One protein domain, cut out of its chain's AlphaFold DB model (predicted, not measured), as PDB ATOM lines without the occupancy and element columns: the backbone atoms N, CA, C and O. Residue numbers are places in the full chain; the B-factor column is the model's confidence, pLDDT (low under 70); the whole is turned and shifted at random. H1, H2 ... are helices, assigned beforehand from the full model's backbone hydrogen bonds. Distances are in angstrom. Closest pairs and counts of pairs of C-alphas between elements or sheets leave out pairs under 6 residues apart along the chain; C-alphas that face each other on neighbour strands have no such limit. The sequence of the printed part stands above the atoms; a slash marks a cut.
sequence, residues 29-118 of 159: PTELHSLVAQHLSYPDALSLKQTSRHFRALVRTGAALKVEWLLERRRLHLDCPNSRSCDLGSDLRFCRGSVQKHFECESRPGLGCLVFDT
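Overview. This is residues 29 to 118 of the 159 residues of the protein "F-box domain-containing" of Cordyceps militaris (UniProt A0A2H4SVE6). Five short helices form a loose cluster with H2 in its middle: H1, H3, H4 and H5 are set around H2, with few contacts, and H4 meets it near one end. From H5 a long tail without a named element, residues 98 to 118, leads away from the helices and folds back, and its residues 106 to 111 stick out free. The printed part has 90 residues, with five named helices in the order H1 H2 H3 H4 H5 and no named strand; the class is all helix, and the helices hold 45 of the 90 residues. The whole is loose, with a radius of gyration of the C-alphas of 15.4 A and spans of 45 by 37 by 23 A.

Along the chain. Find C-alpha 30 at (176.180, 186.241, 191.091); from there H1, residues 30 to 38, runs 12.4 A to C-alpha 38. H2, residues 42 to 51, begins at (188.506, 178.908, 177.495) and is 14.6 A long. Next come H3, residues 53 to 58, 8.7 A, and H4, residues 63 to 75, the longest helix at 18.3 A. H5, residues 91 to 97, is 10.0 A long and ends at C-alpha 97, (186.458, 177.709, 162.889).

Arrangement. Look first at Ala 37 and Ala 45, the closest C-alphas of H1 and H2, 6.2 A apart: these helices are close but not clearly touching. They run opposite ways at a shallow tilt of 33 degrees, only just short of steep. H1 is also close to H3 but not clearly touching it, with the C-alphas of Ser 34 and Leu 58 closest at 7.0 A. H2 and H3 touch only at the corner by their link, where the C-alphas of Lys 49 and Arg 56 come closest at 4.3 A. H2 and H4 only just touch, with 3 pairs of C-alphas within 8 A, and H4 does so with residues 65 to 69 alone; the closest C-alphas are those of Tyr 42 and Leu 65, 5.6 A apart. Their lines stand at a steep tilt of 48 degrees, opposite ways. H5 is close to H2 but not clearly touching it, about perpendicular at 77 degrees, with the C-alphas of Leu 46 and Asp 91 closest at 7.4 A. H4 and H5 are apart. In H1, H2, H3, H4 and H5 every O i to N i+4 pair is within hydrogen-bond range.

Size, cuts and confidence. The C-alphas farthest apart are those of Ser 85 and Gly 110, 45.4 A. The printed part has no cut. The link from H4 to H5, residues 76 to 90, is long; the other three links between helices are tight. In the B-factor column you will find pLDDT under 70 at residues 81 to 86 and 97 to 118, of which residue 97 belongs to H5; the mean of the printed part is 78.5.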
ATOM      1  N   PRO A  29     173.345 182.909 193.362       95.19
ATOM      2  CA  PRO A  29     173.925 184.241 193.481       95.19
ATOM      3  C   PRO A  29     175.024 184.515 192.443       95.19
ATOM      4  O   PRO A  29     175.711 183.613 191.950       95.19
ATOM      5  N   THR A  30     175.217 185.792 192.116       96.19
ATOM      6  CA  THR A  30     176.180 186.241 191.091       96.19
ATOM      7  C   THR A  30     177.630 185.935 191.477       96.19
ATOM      8  O   THR A  30     178.476 185.695 190.614       96.19
ATOM      9  N   GLU A  31     177.915 185.878 192.770       97.38
ATOM     10  CA  GLU A  31     179.198 185.494 193.348       97.38
ATOM     11  C   GLU A  31     179.539 184.049 192.977       97.38
ATOM     12  O   GLU A  31     180.639 183.777 192.496       97.38
ATOM     13  N   LEU A  32     178.571 183.133 193.096       96.62
ATOM     14  CA  LEU A  32     178.762 181.732 192.714       96.62
ATOM     15  C   LEU A  32     178.933 181.586 191.203       96.62
ATOM     16  O   LEU A  32     179.814 180.860 190.751       96.62
ATOM     17  N   HIS A  33     178.161 182.333 190.413       96.81
ATOM     18  CA  HIS A  33     178.371 182.403 188.966       96.81
ATOM     19  C   HIS A  33     179.791 182.860 188.602       96.81
ATOM     20  O   HIS A  33     180.406 182.312 187.687       96.81
ATOM     21  N   SER A  34     180.319 183.847 189.329       95.38
ATOM     22  CA  SER A  34     181.664 184.392 189.117       95.38
ATOM     23  C   SER A  34     182.757 183.405 189.505       95.38
ATOM     24  O   SER A  34     183.740 183.292 188.777       95.38
ATOM     25  N   LEU A  35     182.584 182.675 190.609       96.88
ATOM     26  CA  LEU A  35     183.506 181.614 191.018       96.88
ATOM     27  C   LEU A  35     183.535 180.480 189.993       96.88
ATOM     28  O   LEU A  35     184.607 180.079 189.553       96.88
ATOM     29  N   VAL A  36     182.366 180.019 189.538       96.88
ATOM     30  CA  VAL A  36     182.288 178.987 188.496       96.88
ATOM     31  C   VAL A  36     182.991 179.460 187.226       96.88
ATOM     32  O   VAL A  36     183.822 178.737 186.688       96.88
ATOM     33  N   ALA A  37     182.730 180.691 186.777       96.12
ATOM     34  CA  ALA A  37     183.343 181.241 185.570       96.12
ATOM     35  C   ALA A  37     184.881 181.328 185.632       96.12
ATOM     36  O   ALA A  37     185.520 181.233 184.587       96.12
ATOM     37  N   GLN A  38     185.471 181.495 186.820       95.31
ATOM     38  CA  GLN A  38     186.930 181.542 187.009       95.31
ATOM     39  C   GLN A  38     187.607 180.176 186.863       95.31
ATOM     40  O   GLN A  38     188.800 180.121 186.586       95.31
ATOM     41  N   HIS A  39     186.863 179.084 187.033       96.19
ATOM     42  CA  HIS A  39     187.395 177.721 186.962       96.19
ATOM     43  C   HIS A  39     187.181 177.045 185.605       96.19
ATOM     44  O   HIS A  39     187.574 175.896 185.418       96.19
ATOM     45  N   LEU A  40     186.547 177.730 184.653       96.25
ATOM     46  CA  LEU A  40     186.277 177.175 183.332       96.25
ATOM     47  C   LEU A  40     187.458 177.377 182.389       96.25
ATOM     48  O   LEU A  40     188.018 178.467 182.292       96.25
ATOM     49  N   SER A  41     187.753 176.344 181.602       94.12
ATOM     50  CA  SER A  41     188.670 176.463 180.472       94.12
ATOM     51  C   SER A  41     188.100 177.421 179.415       94.12
ATOM     52  O   SER A  41     186.888 177.643 179.346       94.12
ATOM     53  N   TYR A  42     188.950 177.987 178.550       94.19
ATOM     54  CA  TYR A  42     188.506 178.908 177.495       94.19
ATOM     55  C   TYR A  42     187.269 178.444 176.688       94.19
ATOM     56  O   TYR A  42     186.323 179.233 176.591       94.19
ATOM     57  N   PRO A  43     187.220 177.224 176.107       92.50
ATOM     58  CA  PRO A  43     186.053 176.791 175.335       92.50
ATOM     59  C   PRO A  43     184.772 176.705 176.180       92.50
ATOM     60  O   PRO A  43     183.700 177.082 175.701       92.50
ATOM     61  N   ASP A  44     184.874 176.278 177.437       94.62
ATOM     62  CA  ASP A  44     183.717 176.140 178.327       94.62
ATOM     63  C   ASP A  44     183.224 177.506 178.812       94.62
ATOM     64  O   ASP A  44     182.027 177.793 178.768       94.62
ATOM     65  N   ALA A  45     184.145 178.398 179.183       96.50
ATOM     66  CA  ALA A  45     183.836 179.775 179.554       96.50
ATOM     67  C   ALA A  45     183.155 180.517 178.397       96.50
ATOM     68  O   ALA A  45     182.153 181.211 178.584       96.50
ATOM     69  N   LEU A  46     183.660 180.342 177.172       94.56
ATOM     70  CA  LEU A  46     183.044 180.920 175.985       94.56
ATOM     71  C   LEU A  46     181.646 180.357 175.728       94.56
ATOM     72  O   LEU A  46     180.748 181.120 175.363       94.56
ATOM     73  N   SER A  47     181.449 179.059 175.951       93.94
ATOM     74  CA  SER A  47     180.134 178.426 175.836       93.94
ATOM     75  C   SER A  47     179.166 179.009 176.866       93.94
ATOM     76  O   SER A  47     178.092 179.479 176.489       93.94
ATOM     77  N   LEU A  48     179.578 179.120 178.136       94.38
ATOM     78  CA  LEU A  48     178.775 179.728 179.200       94.38
ATOM     79  C   LEU A  48     178.393 181.177 178.866       94.38
ATOM     80  O   LEU A  48     177.225 181.553 178.972       94.38
ATOM     81  N   LYS A  49     179.345 181.972 178.370       94.75
ATOM     82  CA  LYS A  49     179.136 183.365 177.940       94.75
ATOM     83  C   LYS A  49     178.056 183.514 176.857       94.75
ATOM     84  O   LYS A  49     177.470 184.587 176.708       94.75
ATOM     85  N   GLN A  50     177.801 182.469 176.070       90.75
ATOM     86  CA  GLN A  50     176.803 182.480 174.996       90.75
ATOM     87  C   GLN A  50     175.412 182.016 175.429       90.75
ATOM     88  O   GLN A  50     174.461 182.248 174.688       90.75
ATOM     89  N   THR A  51     175.271 181.425 176.617       91.50
ATOM     90  CA  THR A  51     173.994 180.862 177.086       91.50
ATOM     91  C   THR A  51     172.949 181.915 177.459       91.50
ATOM     92  O   THR A  51     171.759 181.699 177.254       91.50
ATOM     93  N   SER A  52     173.360 183.059 178.016       91.31
ATOM     94  CA  SER A  52     172.430 184.093 178.482       91.31
ATOM     95  C   SER A  52     173.058 185.484 178.467       91.31
ATOM     96  O   SER A  52     174.280 185.640 178.456       91.31
ATOM     97  N   ARG A  53     172.219 186.528 178.513       93.62
ATOM     98  CA  ARG A  53     172.684 187.921 178.620       93.62
ATOM     99  C   ARG A  53     173.465 188.174 179.917       93.62
ATOM    100  O   ARG A  53     174.441 188.917 179.878       93.62
ATOM    101  N   HIS A  54     173.057 187.543 181.022       94.75
ATOM    102  CA  HIS A  54     173.733 187.629 182.324       94.75
ATOM    103  C   HIS A  54     175.175 187.122 182.230       94.75
ATOM    104  O   HIS A  54     176.121 187.870 182.475       94.75
ATOM    105  N   PHE A  55     175.360 185.892 181.744       95.25
ATOM    106  CA  PHE A  55     176.693 185.309 181.585       95.25
ATOM    107  C   PHE A  55     177.518 186.011 180.510       95.25
ATOM    108  O   PHE A  55     178.739 186.085 180.626       95.25
ATOM    109  N   ARG A  56     176.876 186.596 179.494       94.12
ATOM    110  CA  ARG A  56     177.577 187.378 178.471       94.12
ATOM    111  C   ARG A  56     178.295 188.601 179.041       94.12
ATOM    112  O   ARG A  56     179.362 188.948 178.534       94.12
ATOM    113  N   ALA A  57     177.705 189.239 180.051       94.81
ATOM    114  CA  ALA A  57     178.287 190.388 180.744       94.81
ATOM    115  C   ALA A  57     179.304 189.969 181.819       94.81
ATOM    116  O   ALA A  57     180.300 190.658 182.019       94.81
ATOM    117  N   LEU A  58     179.060 188.838 182.483       96.00
ATOM    118  CA  LEU A  58     179.848 188.372 183.622       96.00
ATOM    119  C   LEU A  58     181.122 187.613 183.218       96.00
ATOM    120  O   LEU A  58     182.188 187.827 183.793       96.00
ATOM    121  N   VAL A  59     181.036 186.718 182.230       96.19
ATOM    122  CA  VAL A  59     182.123 185.785 181.900       96.19
ATOM    123  C   VAL A  59     183.194 186.456 181.039       96.19
ATOM    124  O   VAL A  59     182.927 186.984 179.952       96.19
ATOM    125  N   ARG A  60     184.449 186.385 181.498       94.31
ATOM    126  CA  ARG A  60     185.613 186.952 180.806       94.31
ATOM    127  C   ARG A  60     186.347 185.882 179.995       94.31
ATOM    128  O   ARG A  60     186.846 184.911 180.538       94.31
ATOM    129  N   THR A  61     186.481 186.114 178.692       93.88
ATOM    130  CA  THR A  61     187.163 185.233 177.719       93.88
ATOM    131  C   THR A  61     188.405 185.918 177.135       93.88
ATOM    132  O   THR A  61     188.575 186.048 175.922       93.88
ATOM    133  N   GLY A  62     189.248 186.457 178.020       91.62
ATOM    134  CA  GLY A  62     190.431 187.238 177.644       91.62
ATOM    135  C   GLY A  62     191.583 186.398 177.082       91.62
ATOM    136  O   GLY A  62     191.554 185.170 177.102       91.62
ATOM    137  N   ALA A  63     192.634 187.079 176.613       91.19
ATOM    138  CA  ALA A  63     193.819 186.437 176.039       91.19
ATOM    139  C   ALA A  63     194.521 185.477 177.015       91.19
ATOM    140  O   ALA A  63     194.930 184.403 176.592       91.19
ATOM    141  N   ALA A  64     194.598 185.820 178.307       93.00
ATOM    142  CA  ALA A  64     195.218 184.970 179.327       93.00
ATOM    143  C   ALA A  64     194.606 183.559 179.359       93.00
ATOM    144  O   ALA A  64     195.326 182.575 179.229       93.00
ATOM    145  N   LEU A  65     193.271 183.475 179.392       94.56
ATOM    146  CA  LEU A  65     192.541 182.205 179.407       94.56
ATOM    147  C   LEU A  65     192.762 181.391 178.121       94.56
ATOM    148  O   LEU A  65     192.854 180.166 178.150       94.56
ATOM    149  N   LYS A  66     192.877 182.071 176.971       92.00
ATOM    150  CA  LYS A  66     193.186 181.425 175.683       92.00
ATOM    151  C   LYS A  66     194.598 180.848 175.663       92.00
ATOM    152  O   LYS A  66     194.793 179.747 175.157       92.00
ATOM    153  N   VAL A  67     195.571 181.594 176.185       91.81
ATOM    154  CA  VAL A  67     196.971 181.161 176.265       91.81
ATOM    155  C   VAL A  67     197.100 179.968 177.202       91.81
ATOM    156  O   VAL A  67     197.676 178.964 176.802       91.81
ATOM    157  N   GLU A  68     196.520 180.047 178.400       93.75
ATOM    158  CA  GLU A  68     196.502 178.947 179.369       93.75
ATOM    159  C   GLU A  68     195.924 177.667 178.754       93.75
ATOM    160  O   GLU A  68     196.551 176.610 178.790       93.75
ATOM    161  N   TRP A  69     194.784 177.782 178.072       92.06
ATOM    162  CA  TRP A  69     194.175 176.662 177.362       92.06
ATOM    163  C   TRP A  69     195.080 176.071 176.264       92.06
ATOM    164  O   TRP A  69     195.171 174.849 176.129       92.06
ATOM    165  N   LEU A  70     195.772 176.905 175.480       89.19
ATOM    166  CA  LEU A  70     196.713 176.431 174.456       89.19
ATOM    167  C   LEU A  70     197.949 175.752 175.063       89.19
ATOM    168  O   LEU A  70     198.418 174.751 174.516       89.19
ATOM    169  N   LEU A  71     198.469 176.277 176.176       90.88
ATOM    170  CA  LEU A  71     199.582 175.674 176.911       90.88
ATOM    171  C   LEU A  71     199.201 174.288 177.432       90.88
ATOM    172  O   LEU A  71     199.947 173.336 177.207       90.88
ATOM    173  N   GLU A  72     198.021 174.157 178.039       91.69
ATOM    174  CA  GLU A  72     197.536 172.875 178.552       91.69
ATOM    175  C   GLU A  72     197.337 171.856 177.422       91.69
ATOM    176  O   GLU A  72     197.802 170.721 177.510       91.69
ATOM    177  N   ARG A  73     196.756 172.264 176.284       89.50
ATOM    178  CA  ARG A  73     196.659 171.381 175.108       89.50
ATOM    179  C   ARG A  73     198.022 170.904 174.615       89.50
ATOM    180  O   ARG A  73     198.160 169.729 174.283       89.50
ATOM    181  N   ARG A  74     199.022 171.790 174.568       87.88
ATOM    182  CA  ARG A  74     200.387 171.425 174.161       87.88
ATOM    183  C   ARG A  74     201.027 170.461 175.158       87.88
ATOM    184  O   ARG A  74     201.678 169.514 174.726       87.88
ATOM    185  N   ARG A  75     200.827 170.681 176.460       91.25
ATOM    186  CA  ARG A  75     201.291 169.784 177.528       91.25
ATOM    187  C   ARG A  75     200.706 168.381 177.383       91.25
ATOM    188  O   ARG A  75     201.414 167.404 177.582       91.25
ATOM    189  N   LEU A  76     199.439 168.292 176.990       89.81
ATOM    190  CA  LEU A  76     198.740 167.034 176.724       89.81
ATOM    191  C   LEU A  76     199.012 166.465 175.319       89.81
ATOM    192  O   LEU A  76     198.365 165.500 174.923       89.81
ATOM    193  N   HIS A  77     199.938 167.056 174.553       86.31
ATOM    194  CA  HIS A  77     200.261 166.663 173.177       86.31
ATOM    195  C   HIS A  77     199.039 166.594 172.243       86.31
ATOM    196  O   HIS A  77     198.985 165.786 171.317       86.31
ATOM    197  N   LEU A  78     198.054 167.462 172.473       84.69
ATOM    198  CA  LEU A  78     196.876 167.594 171.627       84.69
ATOM    199  C   LEU A  78     197.132 168.578 170.483       84.69
ATOM    200  O   LEU A  78     197.880 169.552 170.623       84.69
ATOM    201  N   ASP A  79     196.414 168.388 169.375       77.38
ATOM    202  CA  ASP A  79     196.466 169.313 168.245       77.38
ATOM    203  C   ASP A  79     196.110 170.740 168.677       77.38
ATOM    204  O   ASP A  79     195.085 170.995 169.329       77.38
ATOM    205  N   CYS A  80     196.970 171.683 168.296       71.50
ATOM    206  CA  CYS A  80     196.774 173.103 168.550       71.50
ATOM    207  C   CYS A  80     196.077 173.754 167.343       71.50
ATOM    208  O   CYS A  80     196.596 173.668 166.229       71.50
ATOM    209  N   PRO A  81     194.945 174.458 167.540       68.06
ATOM    210  CA  PRO A  81     194.177 175.047 166.440       68.06
ATOM    211  C   PRO A  81     194.923 176.142 165.674       68.06
ATOM    212  O   PRO A  81     194.514 176.494 164.570       68.06
ATOM    213  N   ASN A  82     196.012 176.674 166.232       64.69
ATOM    214  CA  ASN A  82     196.908 177.570 165.526       64.69
ATOM    215  C   ASN A  82     198.348 177.048 165.609       64.69
ATOM    216  O   ASN A  82     199.068 177.306 166.571       64.69
ATOM    217  N   SER A  83     198.742 176.241 164.623       62.38
ATOM    218  CA  SER A  83     200.066 175.609 164.560       62.38
ATOM    219  C   SER A  83     201.123 176.461 163.851       62.38
ATOM    220  O   SER A  83     202.303 176.129 163.919       62.38
ATOM    221  N   ARG A  84     200.724 177.549 163.170       64.81
ATOM    222  CA  ARG A  84     201.607 178.340 162.287       64.81
ATOM    223  C   ARG A  84     201.699 179.827 162.633       64.81
ATOM    224  O   ARG A  84     202.645 180.470 162.193       64.81
ATOM    225  N   SER A  85     200.762 180.391 163.399       64.38
ATOM    226  CA  SER A  85     200.827 181.789 163.844       64.38
ATOM    227  C   SER A  85     200.441 181.937 165.318       64.38
ATOM    228  O   SER A  85     199.723 181.114 165.874       64.38
ATOM    229  N   CYS A  86     200.917 182.995 165.978       62.28
ATOM    230  CA  CYS A  86     200.540 183.320 167.362       62.28
ATOM    231  C   CYS A  86     199.275 184.198 167.428       62.28
ATOM    232  O   CYS A  86     199.153 185.054 168.300       62.28
ATOM    233  N   ASP A  87     198.338 184.034 166.488       72.00
ATOM    234  CA  ASP A  87     197.072 184.775 166.506       72.00
ATOM    235  C   ASP A  87     196.049 184.034 167.380       72.00
ATOM    236  O   ASP A  87     195.580 182.946 167.033       72.00
ATOM    237  N   LEU A  88     195.703 184.626 168.526       75.06
ATOM    238  CA  LEU A  88     194.731 184.064 169.469       75.06
ATOM    239  C   LEU A  88     193.283 184.146 168.961       75.06
ATOM    240  O   LEU A  88     192.404 183.525 169.560       75.06
ATOM    241  N   GLY A  89     193.027 184.867 167.861       77.81
ATOM    242  CA  GLY A  89     191.721 184.978 167.223       77.81
ATOM    243  C   GLY A  89     190.634 185.605 168.108       77.81
ATOM    244  O   GLY A  89     190.663 185.593 169.342       77.81
ATOM    245  N   SER A  90     189.600 186.161 167.481       84.19
ATOM    246  CA  SER A  90     188.414 186.589 168.226       84.19
ATOM    247  C   SER A  90     187.572 185.385 168.656       84.19
ATOM    248  O   SER A  90     187.581 184.339 168.006       84.19
ATOM    249  N   ASP A  91     186.777 185.556 169.713       87.56
ATOM    250  CA  ASP A  91     185.797 184.553 170.157       87.56
ATOM    251  C   ASP A  91     184.859 184.148 169.008       87.56
ATOM    252  O   ASP A  91     184.529 182.978 168.830       87.56
ATOM    253  N   LEU A  92     184.490 185.117 168.160       83.94
ATOM    254  CA  LEU A  92     183.685 184.883 166.963       83.94
ATOM    255  C   LEU A  92     184.399 183.969 165.960       83.94
ATOM    256  O   LEU A  92     183.768 183.084 165.382       83.94
ATOM    257  N   ARG A  93     185.707 184.170 165.739       81.19
ATOM    258  CA  ARG A  93     186.506 183.314 164.850       81.19
ATOM    259  C   ARG A  93     186.591 181.895 165.411       81.19
ATOM    260  O   ARG A  93     186.396 180.947 164.657       81.19
ATOM    261  N   PHE A  94     186.793 181.757 166.720       81.19
ATOM    262  CA  PHE A  94     186.822 180.458 167.392       81.19
ATOM    263  C   PHE A  94     185.503 179.688 167.220       81.19
ATOM    264  O   PHE A  94     185.508 178.539 166.781       81.19
ATOM    265  N   CYS A  95     184.365 180.352 167.443       76.50
ATOM    266  CA  CYS A  95     183.040 179.746 167.264       76.50
ATOM    267  C   CYS A  95     182.748 179.336 165.812       76.50
ATOM    268  O   CYS A  95     181.937 178.447 165.574       76.50
ATOM    269  N   ARG A  96     183.383 179.991 164.833       73.81
ATOM    270  CA  ARG A  96     183.211 179.692 163.402       73.81
ATOM    271  C   ARG A  96     184.168 178.618 162.881       73.81
ATOM    272  O   ARG A  96     183.817 177.955 161.910       73.81
ATOM    273  N   GLY A  97     185.358 178.489 163.467       60.50
ATOM    274  CA  GLY A  97     186.458 177.709 162.889       60.50
ATOM    275  C   GLY A  97     186.930 176.498 163.695       60.50
ATOM    276  O   GLY A  97     187.525 175.606 163.102       60.50
ATOM    277  N   SER A  98     186.699 176.445 165.011       52.78
ATOM    278  CA  SER A  98     187.418 175.500 165.891       52.78
ATOM    279  C   SER A  98     186.548 174.414 166.519       52.78
ATOM    280  O   SER A  98     187.063 173.366 166.895       52.78
ATOM    281  N   VAL A  99     185.233 174.616 166.584       51.06
ATOM    282  CA  VAL A  99     184.291 173.537 166.883       51.06
ATOM    283  C   VAL A  99     183.872 172.920 165.555       51.06
ATOM    284  O   VAL A  99     183.086 173.505 164.807       51.06
ATOM    285  N   GLN A 100     184.397 171.731 165.224       45.12
ATOM    286  CA  GLN A 100     183.656 170.851 164.319       45.12
ATOM    287  C   GLN A 100     182.224 170.852 164.837       45.12
ATOM    288  O   GLN A 100     182.013 170.540 166.006       45.12
ATOM    289  N   LYS A 101     181.274 171.304 164.013       43.78
ATOM    290  CA  LYS A 101     179.873 171.429 164.405       43.78
ATOM    291  C   LYS A 101     179.445 170.118 165.056       43.78
ATOM    292  O   LYS A 101     179.245 169.129 164.347       43.78
ATOM    293  N   HIS A 102     179.337 170.102 166.383       44.25
ATOM    294  CA  HIS A 102     178.637 169.039 167.073       44.25
ATOM    295  C   HIS A 102     177.198 169.198 166.603       44.25
ATOM    296  O   HIS A 102     176.493 170.130 166.976       44.25
ATOM    297  N   PHE A 103     176.817 168.369 165.635       42.50
ATOM    298  CA  PHE A 103     175.423 168.214 165.287       42.50
ATOM    299  C   PHE A 103     174.791 167.558 166.504       42.50
ATOM    300  O   PHE A 103     174.941 166.352 166.700       42.50
ATOM    301  N   GLU A 104     174.132 168.359 167.332       46.22
ATOM    302  CA  GLU A 104     173.178 167.825 168.287       46.22
ATOM    303  C   GLU A 104     172.206 166.932 167.501       46.22
ATOM    304  O   GLU A 104     171.680 167.312 166.449       46.22
ATOM    305  N   CYS A 105     172.039 165.693 167.962       48.31
ATOM    306  CA  CYS A 105     170.900 164.880 167.551       48.31
ATOM    307  C   CYS A 105     169.610 165.674 167.739       48.31
ATOM    308  O   CYS A 105     169.520 166.473 168.665       48.31
ATOM    309  N   GLU A 106     168.582 165.371 166.946       48.12
ATOM    310  CA  GLU A 106     167.229 165.851 167.232       48.12
ATOM    311  C   GLU A 106     166.828 165.471 168.664       48.12
ATOM    312  O   GLU A 106     166.576 164.307 168.967       48.12
ATOM    313  N   SER A 107     166.761 166.473 169.538       49.62
ATOM    314  CA  SER A 107     166.341 166.380 170.932       49.62
ATOM    315  C   SER A 107     164.810 166.330 171.008       49.62
ATOM    316  O   SER A 107     164.146 167.263 171.452       49.62
ATOM    317  N   ARG A 108     164.216 165.225 170.533       50.53
ATOM    318  CA  ARG A 108     162.806 164.908 170.821       50.53
ATOM    319  C   ARG A 108     162.707 164.317 172.237       50.53
ATOM    320  O   ARG A 108     163.571 163.517 172.607       50.53
ATOM    321  N   PRO A 109     161.668 164.651 173.026       42.44
ATOM    322  CA  PRO A 109     161.464 164.035 174.336       42.44
ATOM    323  C   PRO A 109     161.358 162.508 174.180       42.44
ATOM    324  O   PRO A 109     160.534 162.020 173.411       42.44
ATOM    325  N   GLY A 110     162.244 161.769 174.858       52.84
ATOM    326  CA  GLY A 110     162.356 160.303 174.779       52.84
ATOM    327  C   GLY A 110     163.527 159.754 173.945       52.84
ATOM    328  O   GLY A 110     163.769 158.552 173.989       52.84
ATOM    329  N   LEU A 111     164.287 160.592 173.226       52.47
ATOM    330  CA  LEU A 111     165.473 160.190 172.449       52.47
ATOM    331  C   LEU A 111     166.653 161.127 172.756       52.47
ATOM    332  O   LEU A 111     166.940 162.065 172.015       52.47
ATOM    333  N   GLY A 112     167.337 160.887 173.875       48.59
ATOM    334  CA  GLY A 112     168.624 161.520 174.166       48.59
ATOM    335  C   GLY A 112     169.757 160.728 173.518       48.59
ATOM    336  O   GLY A 112     169.875 159.524 173.739       48.59
ATOM    337  N   CYS A 113     170.610 161.377 172.727       54.56
ATOM    338  CA  CYS A 113     171.850 160.754 172.264       54.56
ATOM    339  C   CYS A 113     172.885 160.834 173.396       54.56
ATOM    340  O   CYS A 113     173.660 161.782 173.460       54.56
ATOM    341  N   LEU A 114     172.874 159.851 174.304       53.28
ATOM    342  CA  LEU A 114     173.966 159.648 175.257       53.28
ATOM    343  C   LEU A 114     175.116 158.973 174.505       53.28
ATOM    344  O   LEU A 114     174.993 157.821 174.092       53.28
ATOM    345  N   VAL A 115     176.218 159.688 174.289       50.59
ATOM    346  CA  VAL A 115     177.436 159.080 173.750       50.59
ATOM    347  C   VAL A 115     178.638 159.585 174.533       50.59
ATOM    348  O   VAL A 115     179.187 160.638 174.224       50.59
ATOM    349  N   PHE A 116     179.054 158.796 175.519       40.62
ATOM    350  CA  PHE A 116     180.453 158.738 175.928       40.62
ATOM    351  C   PHE A 116     181.124 157.610 175.119       40.62
ATOM    352  O   PHE A 116     180.512 156.569 174.884       40.62
ATOM    353  N   ASP A 117     182.333 157.868 174.615       42.06
ATOM    354  CA  ASP A 117     183.240 156.917 173.947       42.06
ATOM    355  C   ASP A 117     182.799 156.229 172.640       42.06
ATOM    356  O   ASP A 117     183.352 155.193 172.273       42.06
ATOM    357  N   THR A 118     181.887 156.810 171.843       47.78
ATOM    358  CA  THR A 118     181.711 156.347 170.446       47.78
ATOM    359  C   THR A 118     181.894 157.471 169.421       47.78
ATOM    360  O   THR A 118     181.303 158.542 169.560       47.78
TER     361      THR A 118